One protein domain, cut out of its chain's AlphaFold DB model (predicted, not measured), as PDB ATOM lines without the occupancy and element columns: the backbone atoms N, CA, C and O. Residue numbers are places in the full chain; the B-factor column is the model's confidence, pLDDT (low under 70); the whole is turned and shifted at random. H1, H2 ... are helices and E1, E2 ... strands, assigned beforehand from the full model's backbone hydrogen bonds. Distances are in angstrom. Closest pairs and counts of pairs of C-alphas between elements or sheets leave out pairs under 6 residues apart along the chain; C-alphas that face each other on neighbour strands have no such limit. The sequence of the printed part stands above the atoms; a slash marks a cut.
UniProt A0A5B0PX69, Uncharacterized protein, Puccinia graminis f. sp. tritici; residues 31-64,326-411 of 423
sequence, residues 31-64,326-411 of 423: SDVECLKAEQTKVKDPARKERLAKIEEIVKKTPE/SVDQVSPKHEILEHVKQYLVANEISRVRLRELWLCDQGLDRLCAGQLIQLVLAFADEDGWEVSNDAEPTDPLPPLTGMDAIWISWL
ATOM      1  N   SER A  31     162.178 -23.205  34.189       94.44
ATOM      2  CA  SER A  31     162.035 -21.850  34.731       94.44
ATOM      3  C   SER A  31     161.146 -21.820  35.981       94.44
ATOM      4  O   SER A  31     161.453 -21.113  36.939       94.44
ATOM      5  N   ASP A  32     160.085 -22.630  36.031       95.25
ATOM      6  CA  ASP A  32     159.203 -22.713  37.205       95.25
ATOM      7  C   ASP A  32     159.933 -23.279  38.426       95.25
ATOM      8  O   ASP A  32     159.819 -22.760  39.540       95.25
ATOM      9  N   VAL A  33     160.747 -24.317  38.212       95.88
ATOM     10  CA  VAL A  33     161.583 -24.911  39.263       95.88
ATOM     11  C   VAL A  33     162.620 -23.904  39.765       95.88
ATOM     12  O   VAL A  33     162.854 -23.794  40.972       95.88
ATOM     13  N   GLU A  34     163.247 -23.148  38.864       96.62
ATOM     14  CA  GLU A  34     164.175 -22.073  39.229       96.62
ATOM     15  C   GLU A  34     163.478 -20.951  40.008       96.62
ATOM     16  O   GLU A  34     164.023 -20.473  41.008       96.62
ATOM     17  N   CYS A  35     162.253 -20.589  39.623       96.25
ATOM     18  CA  CYS A  35     161.435 -19.605  40.325       96.25
ATOM     19  C   CYS A  35     161.131 -20.044  41.767       96.25
ATOM     20  O   CYS A  35     161.373 -19.289  42.713       96.25
ATOM     21  N   LEU A  36     160.705 -21.297  41.963       97.12
ATOM     22  CA  LEU A  36     160.438 -21.871  43.289       97.12
ATOM     23  C   LEU A  36     161.689 -21.879  44.179       97.12
ATOM     24  O   LEU A  36     161.616 -21.499  45.351       97.12
ATOM     25  N   LYS A  37     162.851 -22.248  43.625       96.94
ATOM     26  CA  LYS A  37     164.138 -22.182  44.339       96.94
ATOM     27  C   LYS A  37     164.494 -20.752  44.726       96.94
ATOM     28  O   LYS A  37     164.891 -20.500  45.865       96.94
ATOM     29  N   ALA A  38     164.354 -19.809  43.796       97.19
ATOM     30  CA  ALA A  38     164.646 -18.407  44.048       97.19
ATOM     31  C   ALA A  38     163.764 -17.862  45.179       97.19
ATOM     32  O   ALA A  38     164.281 -17.230  46.101       97.19
ATOM     33  N   GLU A  39     162.467 -18.168  45.181       96.38
ATOM     34  CA  GLU A  39     161.562 -17.761  46.257       96.38
ATOM     35  C   GLU A  39     161.964 -18.351  47.613       96.38
ATOM     36  O   GLU A  39     162.062 -17.606  48.589       96.38
ATOM     37  N   GLN A  40     162.333 -19.635  47.685       96.44
ATOM     38  CA  GLN A  40     162.816 -20.257  48.930       96.44
ATOM     39  C   GLN A  40     164.036 -19.564  49.545       96.44
ATOM     40  O   GLN A  40     164.190 -19.566  50.770       96.44
ATOM     41  N   THR A  41     164.917 -18.986  48.724       95.50
ATOM     42  CA  THR A  41     166.075 -18.230  49.231       95.50
ATOM     43  C   THR A  41     165.684 -16.876  49.824       95.50
ATOM     44  O   THR A  41     166.365 -16.390  50.728       95.50
ATOM     45  N   LYS A  42     164.578 -16.281  49.358       95.06
ATOM     46  CA  LYS A  42     164.067 -14.983  49.826       95.06
ATOM     47  C   LYS A  42     163.214 -15.112  51.092       95.06
ATOM     48  O   LYS A  42     163.152 -14.172  51.887       95.06
ATOM     49  N   VAL A  43     162.541 -16.249  51.285       94.69
ATOM     50  CA  VAL A  43     161.625 -16.474  52.415       94.69
ATOM     51  C   VAL A  43     162.380 -16.609  53.739       94.69
ATOM     52  O   VAL A  43     163.294 -17.419  53.872       94.69
ATOM     53  N   LYS A  44     161.943 -15.850  54.752       94.50
ATOM     54  CA  LYS A  44     162.441 -15.962  56.136       94.50
ATOM     55  C   LYS A  44     161.613 -16.903  57.010       94.50
ATOM     56  O   LYS A  44     162.162 -17.486  57.938       94.50
ATOM     57  N   ASP A  45     160.315 -17.021  56.735       95.81
ATOM     58  CA  ASP A  45     159.419 -17.923  57.458       95.81
ATOM     59  C   ASP A  45     159.762 -19.397  57.148       95.81
ATOM     60  O   ASP A  45     159.644 -19.816  55.991       95.81
ATOM     61  N   PRO A  46     160.193 -20.191  58.147       95.00
ATOM     62  CA  PRO A  46     160.543 -21.590  57.934       95.00
ATOM     63  C   PRO A  46     159.354 -22.440  57.469       95.00
ATOM     64  O   PRO A  46     159.566 -23.349  56.669       95.00
ATOM     65  N   ALA A  47     158.125 -22.136  57.902       95.00
ATOM     66  CA  ALA A  47     156.943 -22.915  57.530       95.00
ATOM     67  C   ALA A  47     156.605 -22.732  56.043       95.00
ATOM     68  O   ALA A  47     156.504 -23.706  55.293       95.00
ATOM     69  N   ARG A  48     156.548 -21.478  55.573       95.25
ATOM     70  CA  ARG A  48     156.417 -21.165  54.143       95.25
ATOM     71  C   ARG A  48     157.555 -21.749  53.309       95.25
ATOM     72  O   ARG A  48     157.312 -22.252  52.213       95.25
ATOM     73  N   LYS A  49     158.794 -21.713  53.809       96.81
ATOM     74  CA  LYS A  49     159.943 -22.302  53.107       96.81
ATOM     75  C   LYS A  49     159.799 -23.816  52.936       96.81
ATOM     76  O   LYS A  49     160.097 -24.327  51.861       96.81
ATOM     77  N   GLU A  50     159.313 -24.521  53.957       96.56
ATOM     78  CA  GLU A  50     159.022 -25.955  53.869       96.56
ATOM     79  C   GLU A  50     157.919 -26.247  52.840       96.56
ATOM     80  O   GLU A  50     158.074 -27.157  52.025       96.56
ATOM     81  N   ARG A  51     156.837 -25.452  52.821       96.88
ATOM     82  CA  ARG A  51     155.770 -25.585  51.810       96.88
ATOM     83  C   ARG A  51     156.295 -25.379  50.390       96.88
ATOM     84  O   ARG A  51     156.027 -26.209  49.525       96.88
ATOM     85  N   LEU A  52     157.100 -24.340  50.158       97.62
ATOM     86  CA  LEU A  52     157.735 -24.104  48.856       97.62
ATOM     87  C   LEU A  52     158.639 -25.267  48.428       97.62
ATOM     88  O   LEU A  52     158.601 -25.653  47.265       97.62
ATOM     89  N   ALA A  53     159.423 -25.839  49.347       97.38
ATOM     90  CA  ALA A  53     160.289 -26.979  49.043       97.38
ATOM     91  C   ALA A  53     159.483 -28.230  48.657       97.38
ATOM     92  O   ALA A  53     159.854 -28.942  47.725       97.38
ATOM     93  N   LYS A  54     158.350 -28.485  49.328       96.75
ATOM     94  CA  LYS A  54     157.430 -29.572  48.953       96.75
ATOM     95  C   LYS A  54     156.849 -29.355  47.556       96.75
ATOM     96  O   LYS A  54     156.883 -30.271  46.742       96.75
ATOM     97  N   ILE A  55     156.378 -28.140  47.269       97.62
ATOM     98  CA  ILE A  55     155.833 -27.771  45.954       97.62
ATOM     99  C   ILE A  55     156.900 -27.903  44.859       97.62
ATOM    100  O   ILE A  55     156.618 -28.479  43.815       97.62
ATOM    101  N   GLU A  56     158.133 -27.446  45.100       97.69
ATOM    102  CA  GLU A  56     159.257 -27.619  44.166       97.69
ATOM    103  C   GLU A  56     159.480 -29.093  43.813       97.69
ATOM    104  O   GLU A  56     159.622 -29.433  42.640       97.69
ATOM    105  N   GLU A  57     159.487 -29.978  44.810       96.88
ATOM    106  CA  GLU A  57     159.667 -31.411  44.579       96.88
ATOM    107  C   GLU A  57     158.507 -32.040  43.803       96.88
ATOM    108  O   GLU A  57     158.738 -32.956  43.017       96.88
ATOM    109  N   ILE A  58     157.280 -31.545  43.980       96.00
ATOM    110  CA  ILE A  58     156.123 -31.982  43.190       96.00
ATOM    111  C   ILE A  58     156.273 -31.517  41.743       96.00
ATOM    112  O   ILE A  58     156.260 -32.354  40.848       96.00
ATOM    113  N   VAL A  59     156.509 -30.220  41.514       95.19
ATOM    114  CA  VAL A  59     156.660 -29.634  40.170       95.19
ATOM    115  C   VAL A  59     157.795 -30.303  39.390       95.19
ATOM    116  O   VAL A  59     157.635 -30.587  38.209       95.19
ATOM    117  N   LYS A  60     158.916 -30.635  40.045       95.19
ATOM    118  CA  LYS A  60     160.016 -31.398  39.423       95.19
ATOM    119  C   LYS A  60     159.644 -32.826  39.029       95.19
ATOM    120  O   LYS A  60     160.248 -33.369  38.110       95.19
ATOM    121  N   LYS A  61     158.766 -33.476  39.796       93.31
ATOM    122  CA  LYS A  61     158.342 -34.866  39.562       93.31
ATOM    123  C   LYS A  61     157.173 -34.958  38.590       93.31
ATOM    124  O   LYS A  61     156.902 -36.051  38.101       93.31
ATOM    125  N   THR A  62     156.481 -33.851  38.344       91.94
ATOM    126  CA  THR A  62     155.405 -33.775  37.364       91.94
ATOM    127  C   THR A  62     155.954 -34.066  35.965       91.94
ATOM    128  O   THR A  62     156.894 -33.394  35.537       91.94
ATOM    129  N   PRO A  63     155.395 -35.055  35.245       89.44
ATOM    130  CA  PRO A  63     155.812 -35.354  33.881       89.44
ATOM    131  C   PRO A  63     155.617 -34.161  32.934       89.44
ATOM    132  O   PRO A  63     154.648 -33.405  33.066       89.44
ATOM    133  N   GLU A  64     156.522 -34.019  31.964       85.19
ATOM    134  CA  GLU A  64     156.410 -33.014  30.900       85.19
ATOM    135  C   GLU A  64     155.139 -33.216  30.063       85.19
ATOM    136  O   GLU A  64     154.617 -34.325  29.963       85.19
ATOM    137  N   SER A 326     146.028  -7.082  31.668       89.50
ATOM    138  CA  SER A 326     146.579  -7.576  32.936       89.50
ATOM    139  C   SER A 326     147.936  -8.268  32.805       89.50
ATOM    140  O   SER A 326     148.471  -8.706  33.820       89.50
ATOM    141  N   VAL A 327     148.505  -8.387  31.600       88.94
ATOM    142  CA  VAL A 327     149.888  -8.864  31.445       88.94
ATOM    143  C   VAL A 327     150.815  -8.003  32.314       88.94
ATOM    144  O   VAL A 327     150.648  -6.788  32.404       88.94
ATOM    145  N   ASP A 328     151.737  -8.662  33.019       87.81
ATOM    146  CA  ASP A 328     152.641  -8.089  34.033       87.81
ATOM    147  C   ASP A 328     151.973  -7.494  35.291       87.81
ATOM    148  O   ASP A 328     152.659  -6.957  36.164       87.81
ATOM    149  N   GLN A 329     150.654  -7.627  35.446       93.62
ATOM    150  CA  GLN A 329     149.893  -7.120  36.592       93.62
ATOM    151  C   GLN A 329     149.356  -8.272  37.448       93.62
ATOM    152  O   GLN A 329     148.152  -8.491  37.546       93.62
ATOM    153  N   VAL A 330     150.268  -9.021  38.068       95.56
ATOM    154  CA  VAL A 330     149.907 -10.115  38.982       95.56
ATOM    155  C   VAL A 330     149.251  -9.539  40.240       95.56
ATOM    156  O   VAL A 330     149.839  -8.699  40.929       95.56
ATOM    157  N   SER A 331     148.050 -10.016  40.562       96.94
ATOM    158  CA  SER A 331     147.344  -9.656  41.788       96.94
ATOM    159  C   SER A 331     148.082 -10.154  43.034       96.94
ATOM    160  O   SER A 331     148.811 -11.151  42.996       96.94
ATOM    161  N   PRO A 332     147.882  -9.507  44.193       97.00
ATOM    162  CA  PRO A 332     148.371 -10.032  45.457       97.00
ATOM    163  C   PRO A 332     147.916 -11.480  45.687       97.00
ATOM    164  O   PRO A 332     146.746 -11.817  45.534       97.00
ATOM    165  N   LYS A 333     148.828 -12.343  46.140       95.38
ATOM    166  CA  LYS A 333     148.555 -13.781  46.313       95.38
ATOM    167  C   LYS A 333     147.382 -14.111  47.236       95.38
ATOM    168  O   LYS A 333     146.740 -15.134  47.052       95.38
ATOM    169  N   HIS A 334     147.092 -13.256  48.215       95.69
ATOM    170  CA  HIS A 334     145.928 -13.448  49.081       95.69
ATOM    171  C   HIS A 334     144.604 -13.271  48.318       95.69
ATOM    172  O   HIS A 334     143.652 -13.979  48.619       95.69
ATOM    173  N   GLU A 335     144.551 -12.389  47.314       97.00
ATOM    174  CA  GLU A 335     143.388 -12.244  46.427       97.00
ATOM    175  C   GLU A 335     143.244 -13.467  45.516       97.00
ATOM    176  O   GLU A 335     142.140 -13.977  45.356       97.00
ATOM    177  N   ILE A 336     144.364 -13.991  44.994       97.44
ATOM    178  CA  ILE A 336     144.388 -15.242  44.215       97.44
ATOM    179  C   ILE A 336     143.803 -16.395  45.042       97.44
ATOM    180  O   ILE A 336     142.899 -17.087  44.584       97.44
ATOM    181  N   LEU A 337     144.280 -16.594  46.276       97.00
ATOM    182  CA  LEU A 337     143.788 -17.666  47.146       97.00
ATOM    183  C   LEU A 337     142.320 -17.490  47.536       97.00
ATOM    184  O   LEU A 337     141.590 -18.476  47.598       97.00
ATOM    185  N   GLU A 338     141.886 -16.261  47.811       96.38
ATOM    186  CA  GLU A 338     140.485 -15.976  48.125       96.38
ATOM    187  C   GLU A 338     139.571 -16.319  46.941       96.38
ATOM    188  O   GLU A 338     138.526 -16.940  47.130       96.38
ATOM    189  N   HIS A 339     140.003 -16.012  45.715       96.56
ATOM    190  CA  HIS A 339     139.289 -16.388  44.493       96.56
ATOM    191  C   HIS A 339     139.187 -17.916  44.340       96.56
ATOM    192  O   HIS A 339     138.092 -18.445  44.158       96.56
ATOM    193  N   VAL A 340     140.291 -18.648  44.546       96.69
ATOM    194  CA  VAL A 340     140.283 -20.126  44.532       96.69
ATOM    195  C   VAL A 340     139.324 -20.692  45.586       96.69
ATOM    196  O   VAL A 340     138.559 -21.612  45.301       96.69
ATOM    197  N   LYS A 341     139.319 -20.151  46.812       96.06
ATOM    198  CA  LYS A 341     138.390 -20.583  47.874       96.06
ATOM    199  C   LYS A 341     136.935 -20.390  47.460       96.06
ATOM    200  O   LYS A 341     136.122 -21.284  47.688       96.06
ATOM    201  N   GLN A 342     136.606 -19.254  46.844       95.31
ATOM    202  CA  GLN A 342     135.259 -18.975  46.343       95.31
ATOM    203  C   GLN A 342     134.846 -19.971  45.258       95.31
ATOM    204  O   GLN A 342     133.736 -20.500  45.330       95.31
ATOM    205  N   TYR A 343     135.740 -20.287  44.317       94.94
ATOM    206  CA  TYR A 343     135.504 -21.312  43.301       94.94
ATOM    207  C   TYR A 343     135.225 -22.687  43.927       94.94
ATOM    208  O   TYR A 343     134.223 -23.326  43.601       94.94
ATOM    209  N   LEU A 344     136.066 -23.129  44.866       95.12
ATOM    210  CA  LEU A 344     135.907 -24.417  45.546       95.12
ATOM    211  C   LEU A 344     134.587 -24.500  46.328       95.12
ATOM    212  O   LEU A 344     133.876 -25.502  46.241       95.12
ATOM    213  N   VAL A 345     134.221 -23.439  47.059       95.38
ATOM    214  CA  VAL A 345     132.953 -23.372  47.808       95.38
ATOM    215  C   VAL A 345     131.752 -23.381  46.868       95.38
ATOM    216  O   VAL A 345     130.797 -24.110  47.122       95.38
ATOM    217  N   ALA A 346     131.793 -22.610  45.777       93.31
ATOM    218  CA  ALA A 346     130.697 -22.540  44.811       93.31
ATOM    219  C   ALA A 346     130.427 -23.882  44.112       93.31
ATOM    220  O   ALA A 346     129.291 -24.147  43.725       93.31
ATOM    221  N   ASN A 347     131.456 -24.723  43.971       92.62
ATOM    222  CA  ASN A 347     131.361 -26.046  43.356       92.62
ATOM    223  C   ASN A 347     131.240 -27.191  44.379       92.62
ATOM    224  O   ASN A 347     131.173 -28.347  43.976       92.62
ATOM    225  N   GLU A 348     131.205 -26.895  45.684       94.56
ATOM    226  CA  GLU A 348     131.138 -27.886  46.773       94.56
ATOM    227  C   GLU A 348     132.254 -28.955  46.719       94.56
ATOM    228  O   GLU A 348     132.057 -30.107  47.110       94.56
ATOM    229  N   ILE A 349     133.450 -28.570  46.261       93.62
ATOM    230  CA  ILE A 349     134.618 -29.454  46.127       93.62
ATOM    231  C   ILE A 349     135.770 -28.978  47.014       93.62
ATOM    232  O   ILE A 349     136.137 -27.809  47.010       93.62
ATOM    233  N   SER A 350     136.389 -29.893  47.764       94.25
ATOM    234  CA  SER A 350     137.571 -29.594  48.591       94.25
ATOM    235  C   SER A 350     138.899 -29.894  47.892       94.25
ATOM    236  O   SER A 350     139.956 -29.499  48.389       94.25
ATOM    237  N   ARG A 351     138.853 -30.598  46.756       94.19
ATOM    238  CA  ARG A 351     140.006 -31.032  45.968       94.19
ATOM    239  C   ARG A 351     139.686 -30.912  44.479       94.19
ATOM    240  O   ARG A 351     138.597 -31.292  44.064       94.19
ATOM    241  N   VAL A 352     140.628 -30.390  43.698       93.81
ATOM    242  CA  VAL A 352     140.458 -30.105  42.263       93.81
ATOM    243  C   VAL A 352     141.770 -30.318  41.509       93.81
ATOM    244  O   VAL A 352     142.851 -30.181  42.095       93.81
ATOM    245  N   ARG A 353     141.707 -30.650  40.215       93.19
ATOM    246  CA  ARG A 353     142.912 -30.661  39.373       93.19
ATOM    247  C   ARG A 353     143.371 -29.240  39.079       93.19
ATOM    248  O   ARG A 353     142.552 -28.355  38.840       93.19
ATOM    249  N   LEU A 354     144.685 -29.030  39.000       94.62
ATOM    250  CA  LEU A 354     145.243 -27.720  38.659       94.62
ATOM    251  C   LEU A 354     144.744 -27.239  37.289       94.62
ATOM    252  O   LEU A 354     144.446 -26.060  37.140       94.62
ATOM    253  N   ARG A 355     144.577 -28.152  36.319       92.38
ATOM    254  CA  ARG A 355     144.016 -27.827  34.998       92.38
ATOM    255  C   ARG A 355     142.578 -27.319  35.072       92.38
ATOM    256  O   ARG A 355     142.244 -26.345  34.409       92.38
ATOM    257  N   GLU A 356     141.726 -27.985  35.845       91.38
ATOM    258  CA  GLU A 356     140.324 -27.585  36.009       91.38
ATOM    259  C   GLU A 356     140.239 -26.223  36.685       91.38
ATOM    260  O   GLU A 356     139.525 -25.345  36.212       91.38
ATOM    261  N   LEU A 357     141.038 -26.019  37.732       93.06
ATOM    262  CA  LEU A 357     141.117 -24.734  38.404       93.06
ATOM    263  C   LEU A 357     141.606 -23.630  37.450       93.06
ATOM    264  O   LEU A 357     141.021 -22.559  37.417       93.06
ATOM    265  N   TRP A 358     142.632 -23.887  36.636       93.81
ATOM    266  CA  TRP A 358     143.187 -22.885  35.718       93.81
ATOM    267  C   TRP A 358     142.272 -22.558  34.529       93.81
ATOM    268  O   TRP A 358     142.176 -21.400  34.135       93.81
ATOM    269  N   LEU A 359     141.608 -23.561  33.942       88.88
ATOM    270  CA  LEU A 359     140.836 -23.397  32.702       88.88
ATOM    271  C   LEU A 359     139.341 -23.145  32.919       88.88
ATOM    272  O   LEU A 359     138.687 -22.603  32.028       88.88
ATOM    273  N   CYS A 360     138.776 -23.568  34.053       85.69
ATOM    274  CA  CYS A 360     137.337 -23.466  34.309       85.69
ATOM    275  C   CYS A 360     136.978 -22.339  35.286       85.69
ATOM    276  O   CYS A 360     135.819 -21.914  35.303       85.69
ATOM    277  N   ASP A 361     137.923 -21.851  36.094       84.44
ATOM    278  CA  ASP A 361     137.703 -20.708  36.982       84.44
ATOM    279  C   ASP A 361     137.892 -19.385  36.227       84.44
ATOM    280  O   ASP A 361     139.005 -18.966  35.899       84.44
ATOM    281  N   GLN A 362     136.780 -18.709  35.934       83.31
ATOM    282  CA  GLN A 362     136.812 -17.465  35.174       83.31
ATOM    283  C   GLN A 362     137.512 -16.351  35.962       83.31
ATOM    284  O   GLN A 362     136.979 -15.825  36.938       83.31
ATOM    285  N   GLY A 363     138.670 -15.916  35.459       88.19
ATOM    286  CA  GLY A 363     139.411 -14.767  35.972       88.19
ATOM    287  C   GLY A 363     140.614 -15.121  36.842       88.19
ATOM    288  O   GLY A 363     141.426 -14.231  37.100       88.19
ATOM    289  N   LEU A 364     140.784 -16.384  37.244       93.31
ATOM    290  CA  LEU A 364     141.967 -16.812  37.997       93.31
ATOM    291  C   LEU A 364     143.256 -16.606  37.191       93.31
ATOM    292  O   LEU A 364     144.258 -16.091  37.692       93.31
ATOM    293  N   ASP A 365     143.186 -16.949  35.913       92.62
ATOM    294  CA  ASP A 365     144.203 -16.707  34.900       92.62
ATOM    295  C   ASP A 365     144.590 -15.214  34.808       92.62
ATOM    296  O   ASP A 365     145.774 -14.873  34.747       92.62
ATOM    297  N   ARG A 366     143.613 -14.300  34.910       93.44
ATOM    298  CA  ARG A 366     143.816 -12.837  34.923       93.44
ATOM    299  C   ARG A 366     144.475 -12.338  36.191       93.44
ATOM    300  O   ARG A 366     145.388 -11.522  36.078       93.44
ATOM    301  N   LEU A 367     144.063 -12.834  37.360       95.50
ATOM    302  CA  LEU A 367     144.720 -12.517  38.636       95.50
ATOM    303  C   LEU A 367     146.191 -12.949  38.620       95.50
ATOM    304  O   LEU A 367     147.046 -12.299  39.217       95.50
ATOM    305  N   CYS A 368     146.498 -14.023  37.897       95.94
ATOM    306  CA  CYS A 368     147.855 -14.525  37.729       95.94
ATOM    307  C   CYS A 368     148.595 -13.910  36.527       95.94
ATOM    308  O   CYS A 368     149.729 -14.303  36.264       95.94
ATOM    309  N   ALA A 369     147.987 -12.971  35.789       94.88
ATOM    310  CA  ALA A 369     148.538 -12.387  34.562       94.88
ATOM    311  C   ALA A 369     149.016 -13.440  33.534       94.88
ATOM    312  O   ALA A 369     150.056 -13.267  32.899       94.88
ATOM    313  N   GLY A 370     148.305 -14.568  33.426       93.94
ATOM    314  CA  GLY A 370     148.670 -15.709  32.580       93.94
ATOM    315  C   GLY A 370     149.820 -16.571  33.110       93.94
ATOM    316  O   GLY A 370     150.140 -17.594  32.511       93.94
ATOM    317  N   GLN A 371     150.446 -16.205  34.230       94.94
ATOM    318  CA  GLN A 371     151.589 -16.913  34.804       94.94
ATOM    319  C   GLN A 371     151.124 -17.949  35.834       94.94
ATOM    320  O   GLN A 371     150.972 -17.638  37.017       94.94
ATOM    321  N   LEU A 372     150.948 -19.204  35.415       94.75
ATOM    322  CA  LEU A 372     150.486 -20.282  36.300       94.75
ATOM    323  C   LEU A 372     151.365 -20.459  37.552       94.75
ATOM    324  O   LEU A 372     150.868 -20.763  38.638       94.75
ATOM    325  N   ILE A 373     152.669 -20.194  37.446       95.88
ATOM    326  CA  ILE A 373     153.589 -20.245  38.587       95.88
ATOM    327  C   ILE A 373     153.181 -19.308  39.737       95.88
ATOM    328  O   ILE A 373     153.452 -19.616  40.896       95.88
ATOM    329  N   GLN A 374     152.482 -18.202  39.464       96.44
ATOM    330  CA  GLN A 374     152.009 -17.281  40.505       96.44
ATOM    331  C   GLN A 374     150.921 -17.914  41.375       96.44
ATOM    332  O   GLN A 374     150.951 -17.753  42.596       96.44
ATOM    333  N   LEU A 375     150.023 -18.699  40.771       97.00
ATOM    334  CA  LEU A 375     149.029 -19.497  41.490       97.00
ATOM    335  C   LEU A 375     149.711 -20.553  42.367       97.00
ATOM    336  O   LEU A 375     149.427 -20.665  43.559       97.00
ATOM    337  N   VAL A 376     150.677 -21.276  41.800       96.69
ATOM    338  CA  VAL A 376     151.445 -22.302  42.523       96.69
ATOM    339  C   VAL A 376     152.193 -21.696  43.718       96.69
ATOM    340  O   VAL A 376     152.176 -22.246  44.820       96.69
ATOM    341  N   LEU A 377     152.804 -20.523  43.535       96.81
ATOM    342  CA  LEU A 377     153.455 -19.768  44.603       96.81
ATOM    343  C   LEU A 377     152.475 -19.215  45.644       96.81
ATOM    344  O   LEU A 377     152.902 -18.961  46.771       96.81
ATOM    345  N   ALA A 378     151.212 -18.978  45.284       97.31
ATOM    346  CA  ALA A 378     150.188 -18.509  46.211       97.31
ATOM    347  C   ALA A 378     149.832 -19.597  47.231       97.31
ATOM    348  O   ALA A 378     149.766 -19.296  48.419       97.31
ATOM    349  N   PHE A 379     149.734 -20.868  46.824       97.31
ATOM    350  CA  PHE A 379     149.449 -21.981  47.746       97.31
ATOM    351  C   PHE A 379     150.499 -22.168  48.849       97.31
ATOM    352  O   PHE A 379     150.208 -22.755  49.887       97.31
ATOM    353  N   ALA A 380     151.715 -21.648  48.670       96.06
ATOM    354  CA  ALA A 380     152.721 -21.654  49.726       96.06
ATOM    355  C   ALA A 380     152.526 -20.541  50.773       96.06
ATOM    356  O   ALA A 380     153.087 -20.628  51.868       96.06
ATOM    357  N   ASP A 381     151.780 -19.482  50.463       93.56
ATOM    358  CA  ASP A 381     151.692 -18.279  51.297       93.56
ATOM    359  C   ASP A 381     150.690 -18.418  52.459       93.56
ATOM    360  O   ASP A 381     150.812 -17.692  53.443       93.56
ATOM    361  N   GLU A 382     149.784 -19.398  52.407       91.81
ATOM    362  CA  GLU A 382     148.827 -19.718  53.476       91.81
ATOM    363  C   GLU A 382     148.949 -21.192  53.904       91.81
ATOM    364  O   GLU A 382     149.273 -22.062  53.096       91.81
ATOM    365  N   ASP A 383     148.704 -21.482  55.184       90.06
ATOM    366  CA  ASP A 383     148.530 -22.858  55.662       90.06
ATOM    367  C   ASP A 383     147.203 -23.458  55.164       90.06
ATOM    368  O   ASP A 383     146.289 -22.751  54.744       90.06
ATOM    369  N   GLY A 384     147.070 -24.784  55.236       93.38
ATOM    370  CA  GLY A 384     145.823 -25.470  54.883       93.38
ATOM    371  C   GLY A 384     145.660 -25.792  53.396       93.38
ATOM    372  O   GLY A 384     144.604 -26.290  53.015       93.38
ATOM    373  N   TRP A 385     146.688 -25.564  52.578       96.50
ATOM    374  CA  TRP A 385     146.749 -26.024  51.191       96.50
ATOM    375  C   TRP A 385     147.688 -27.213  51.044       96.50
ATOM    376  O   TRP A 385     148.797 -27.225  51.581       96.50
ATOM    377  N   GLU A 386     147.252 -28.198  50.272       95.25
ATOM    378  CA  GLU A 386     148.068 -29.327  49.849       95.25
ATOM    379  C   GLU A 386     148.133 -29.357  48.323       95.25
ATOM    380  O   GLU A 386     147.110 -29.406  47.643       95.25
ATOM    381  N   VAL A 387     149.356 -29.330  47.797       96.06
ATOM    382  CA  VAL A 387     149.655 -29.617  46.393       96.06
ATOM    383  C   VAL A 387     150.173 -31.051  46.356       96.06
ATOM    384  O   VAL A 387     150.995 -31.409  47.200       96.06
ATOM    385  N   SER A 388     149.706 -31.882  45.430       94.12
ATOM    386  CA  SER A 388     150.149 -33.280  45.317       94.12
ATOM    387  C   SER A 388     150.115 -33.776  43.874       94.12
ATOM    388  O   SER A 388     149.446 -33.191  43.025       94.12
ATOM    389  N   ASN A 389     150.838 -34.862  43.599       88.81
ATOM    390  CA  ASN A 389     150.796 -35.607  42.337       88.81
ATOM    391  C   ASN A 389     150.212 -37.022  42.512       88.81
ATOM    392  O   ASN A 389     150.392 -37.887  41.655       88.81
ATOM    393  N   ASP A 390     149.532 -37.264  43.635       76.12
ATOM    394  CA  ASP A 390     148.960 -38.566  43.949       76.12
ATOM    395  C   ASP A 390     147.743 -38.821  43.054       76.12
ATOM    396  O   ASP A 390     146.746 -38.093  43.113       76.12
ATOM    397  N   ALA A 391     147.825 -39.862  42.224       64.00
ATOM    398  CA  ALA A 391     146.690 -40.350  41.451       64.00
ATOM    399  C   ALA A 391     145.592 -40.866  42.394       64.00
ATOM    400  O   ALA A 391     145.887 -41.466  43.433       64.00
ATOM    401  N   GLU A 392     144.318 -40.673  42.038       57.97
ATOM    402  CA  GLU A 392     143.257 -41.394  42.741       57.97
ATOM    403  C   GLU A 392     143.471 -42.913  42.568       57.97
ATOM    404  O   GLU A 392     143.848 -43.347  41.476       57.97
ATOM    405  N   PRO A 393     143.250 -43.747  43.605       50.12
ATOM    406  CA  PRO A 393     143.653 -45.161  43.615       50.12
ATOM    407  C   PRO A 393     142.991 -46.091  42.581       50.12
ATOM    408  O   PRO A 393     143.142 -47.308  42.693       50.12
ATOM    409  N   THR A 394     142.212 -45.581  41.627       52.94
ATOM    410  CA  THR A 394     141.266 -46.388  40.844       52.94
ATOM    411  C   THR A 394     141.399 -46.309  39.327       52.94
ATOM    412  O   THR A 394     140.670 -47.044  38.665       52.94
ATOM    413  N   ASP A 395     142.299 -45.507  38.752       47.62
ATOM    414  CA  ASP A 395     142.301 -45.301  37.295       47.62
ATOM    415  C   ASP A 395     143.436 -46.053  36.563       47.62
ATOM    416  O   ASP A 395     144.610 -45.800  36.838       47.62
ATOM    417  N   PRO A 396     143.142 -46.956  35.605       53.88
ATOM    418  CA  PRO A 396     144.143 -47.588  34.738       53.88
ATOM    419  C   PRO A 396     144.618 -46.673  33.588       53.88
ATOM    420  O   PRO A 396     145.151 -47.168  32.592       53.88
ATOM    421  N   LEU A 397     144.393 -45.358  33.680       59.50
ATOM    422  CA  LEU A 397     144.754 -44.393  32.642       59.50
ATOM    423  C   LEU A 397     146.276 -44.178  32.547       59.50
ATOM    424  O   LEU A 397     147.000 -44.388  33.526       59.50
ATOM    425  N   PRO A 398     146.783 -43.758  31.369       64.81
ATOM    426  CA  PRO A 398     148.168 -43.318  31.228       64.81
ATOM    427  C   PRO A 398     148.516 -42.240  32.269       64.81
ATOM    428  O   PRO A 398     147.628 -41.504  32.713       64.81
ATOM    429  N   PRO A 399     149.796 -42.145  32.678       72.69
ATOM    430  CA  PRO A 399     150.212 -41.170  33.673       72.69
ATOM    431  C   PRO A 399     149.866 -39.763  33.183       72.69
ATOM    432  O   PRO A 399     150.224 -39.376  32.075       72.69
ATOM    433  N   LEU A 400     149.153 -39.016  34.021       85.75
ATOM    434  CA  LEU A 400     148.812 -37.627  33.751       85.75
ATOM    435  C   LEU A 400     150.093 -36.782  33.716       85.75
ATOM    436  O   LEU A 400     151.069 -37.067  34.414       85.75
ATOM    437  N   THR A 401     150.067 -35.723  32.924       90.19
ATOM    438  CA  THR A 401     151.201 -34.835  32.639       90.19
ATOM    439  C   THR A 401     150.811 -33.382  32.932       90.19
ATOM    440  O   THR A 401     149.626 -33.053  33.048       90.19
ATOM    441  N   GLY A 402     151.790 -32.484  33.064       91.19
ATOM    442  CA  GLY A 402     151.508 -31.051  33.183       91.19
ATOM    443  C   GLY A 402     150.561 -30.682  34.331       91.19
ATOM    444  O   GLY A 402     150.658 -31.201  35.445       91.19
ATOM    445  N   MET A 403     149.611 -29.786  34.049       91.81
ATOM    446  CA  MET A 403     148.577 -29.371  35.006       91.81
ATOM    447  C   MET A 403     147.629 -30.513  35.408       91.81
ATOM    448  O   MET A 403     147.067 -30.482  36.501       91.81
ATOM    449  N   ASP A 404     147.435 -31.519  34.548       90.25
ATOM    450  CA  ASP A 404     146.548 -32.652  34.836       90.25
ATOM    451  C   ASP A 404     147.107 -33.565  35.928       90.25
ATOM    452  O   ASP A 404     146.345 -34.232  36.627       90.25
ATOM    453  N   ALA A 405     148.429 -33.584  36.092       91.31
ATOM    454  CA  ALA A 405     149.119 -34.402  37.080       91.31
ATOM    455  C   ALA A 405     149.087 -33.825  38.502       91.31
ATOM    456  O   ALA A 405     149.542 -34.493  39.429       91.31
ATOM    457  N   ILE A 406     148.622 -32.584  38.682       93.69
ATOM    458  CA  ILE A 406     148.691 -31.877  39.963       93.69
ATOM    459  C   ILE A 406     147.293 -31.678  40.537       93.69
ATOM    460  O   ILE A 406     146.398 -31.135  39.891       93.69
ATOM    461  N   TRP A 407     147.146 -32.064  41.798       94.69
ATOM    462  CA  TRP A 407     145.961 -31.830  42.607       94.69
ATOM    463  C   TRP A 407     146.201 -30.717  43.614       94.69
ATOM    464  O   TRP A 407     147.267 -30.643  44.228       94.69
ATOM    465  N   ILE A 408     145.165 -29.909  43.819       96.25
ATOM    466  CA  ILE A 408     145.093 -28.882  44.853       96.25
ATOM    467  C   ILE A 408     143.982 -29.270  45.830       96.25
ATOM    468  O   ILE A 408     142.836 -29.436  45.411       96.25
ATOM    469  N   SER A 409     144.308 -29.393  47.116       95.81
ATOM    470  CA  SER A 409     143.344 -29.662  48.191       95.81
ATOM    471  C   SER A 409     143.323 -28.520  49.204       95.81
ATOM    472  O   SER A 409     144.375 -28.094  49.690       95.81
ATOM    473  N   TRP A 410     142.127 -28.066  49.582       96.44
ATOM    474  CA  TRP A 410     141.931 -27.144  50.699       96.44
ATOM    475  C   TRP A 410     141.560 -27.927  51.967       96.44
ATOM    476  O   TRP A 410     140.422 -28.344  52.166       96.44
ATOM    477  N   LEU A 411     142.534 -28.131  52.856       93.81
ATOM    478  CA  LEU A 411     142.417 -28.977  54.054       93.81
ATOM    479  C   LEU A 411     141.434 -28.432  55.102       93.81
ATOM    480  O   LEU A 411     140.978 -29.167  55.976       93.81
TER     481      LEU A 411
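What this domain is: This is residues 31 to 64 and 326 to 411 of the 423 residues of an uncharacterized protein of Puccinia graminis f. sp. tritici (UniProt A0A5B0PX69). A helical hairpin, H1 and H2, covers one side of the domain, and the short helix H6 sits in the middle, between this hairpin and the helices H3 and H5 on the far side. Beside H6 is a small three-stranded sheet, with H2 along its edge strand E2 and H4 and H7 near its other parts; the loop residues 393 to 398 stick out at one end. The printed part has 120 residues, with seven named helices, which hold 64 of them, and three named strands, which hold 11, in the order H1 H2 H3 E1 H4 H5 H6 E2 H7 E3 along the chain; the class is mostly helix. The sheet runs E1 E3 E2, all antiparallel. The whole is compact, with a radius of gyration of the C-alphas of 14.0 A and spans of 41 by 29 by 27 A.

Where its parts are: H1, residues 31 to 42, begins at C-alpha 31 (162.035, -21.850, 34.731) and is 16.7 A long. H2, residues 46 to 61, is 22.8 A long. After the cut come H3, residues 333 to 346, 19.9 A long and beginning at (148.555, -13.781, 46.313), E1, residues 351 to 353, H4, residues 354 to 360, H5, residues 364 to 367, and H6, residues 372 to 378. E2, residues 385 to 388, H7, residues 402 to 405, and E3, residues 407 to 410, follow; E3 ends at (141.931, -27.144, 50.699).

How they stand to each other: H1 and H2 touch as a hairpin at a shallow tilt of 15 degrees, opposite ways, closest at the C-alphas of Gln 40 and Lys 49, 5.5 A. H6 is close to H1 but not clearly touching, with C-alphas 32 and 373 at 6.3 A. H2 only grazes the sheet with residues 51 to 59; the closest C-alphas of H2 and E2 are Ile 55 and Val 387, 6.5 A. With residues 333 to 337 alone, H3 touches H6, about perpendicular at 84 degrees, closest at C-alphas 333 and 378, 5.0 A. H3 touches H5 with residues 335 to 340 alone, closest at C-alphas 336 and 367, 6.2 A. H4 touches H7, closest at C-alphas 355 and 403, 4.8 A. Between E1 and E3, N 352 and O 408 are 3.0 A apart; between E3 and E2, N 407 and O 388 are 2.8 A apart, both within hydrogen-bond range. In H1, H2, H3, H4 and H6 every O i to N i+4 pair is within hydrogen-bond range; H5 and H7 are too short for such a pair. H1 and H3 are apart.

The domain as a whole: The C-alphas farthest apart, of Lys 44 and Pro 396, are 42.3 A apart. Residues 65 to 325 are not printed, and C-alphas 64 and 326 are 27.3 A apart across the cut. The link from E2 to H7, 13 residues, is long. The mean pLDDT of the printed part is 91.3; residues 391 to 398 are under 70.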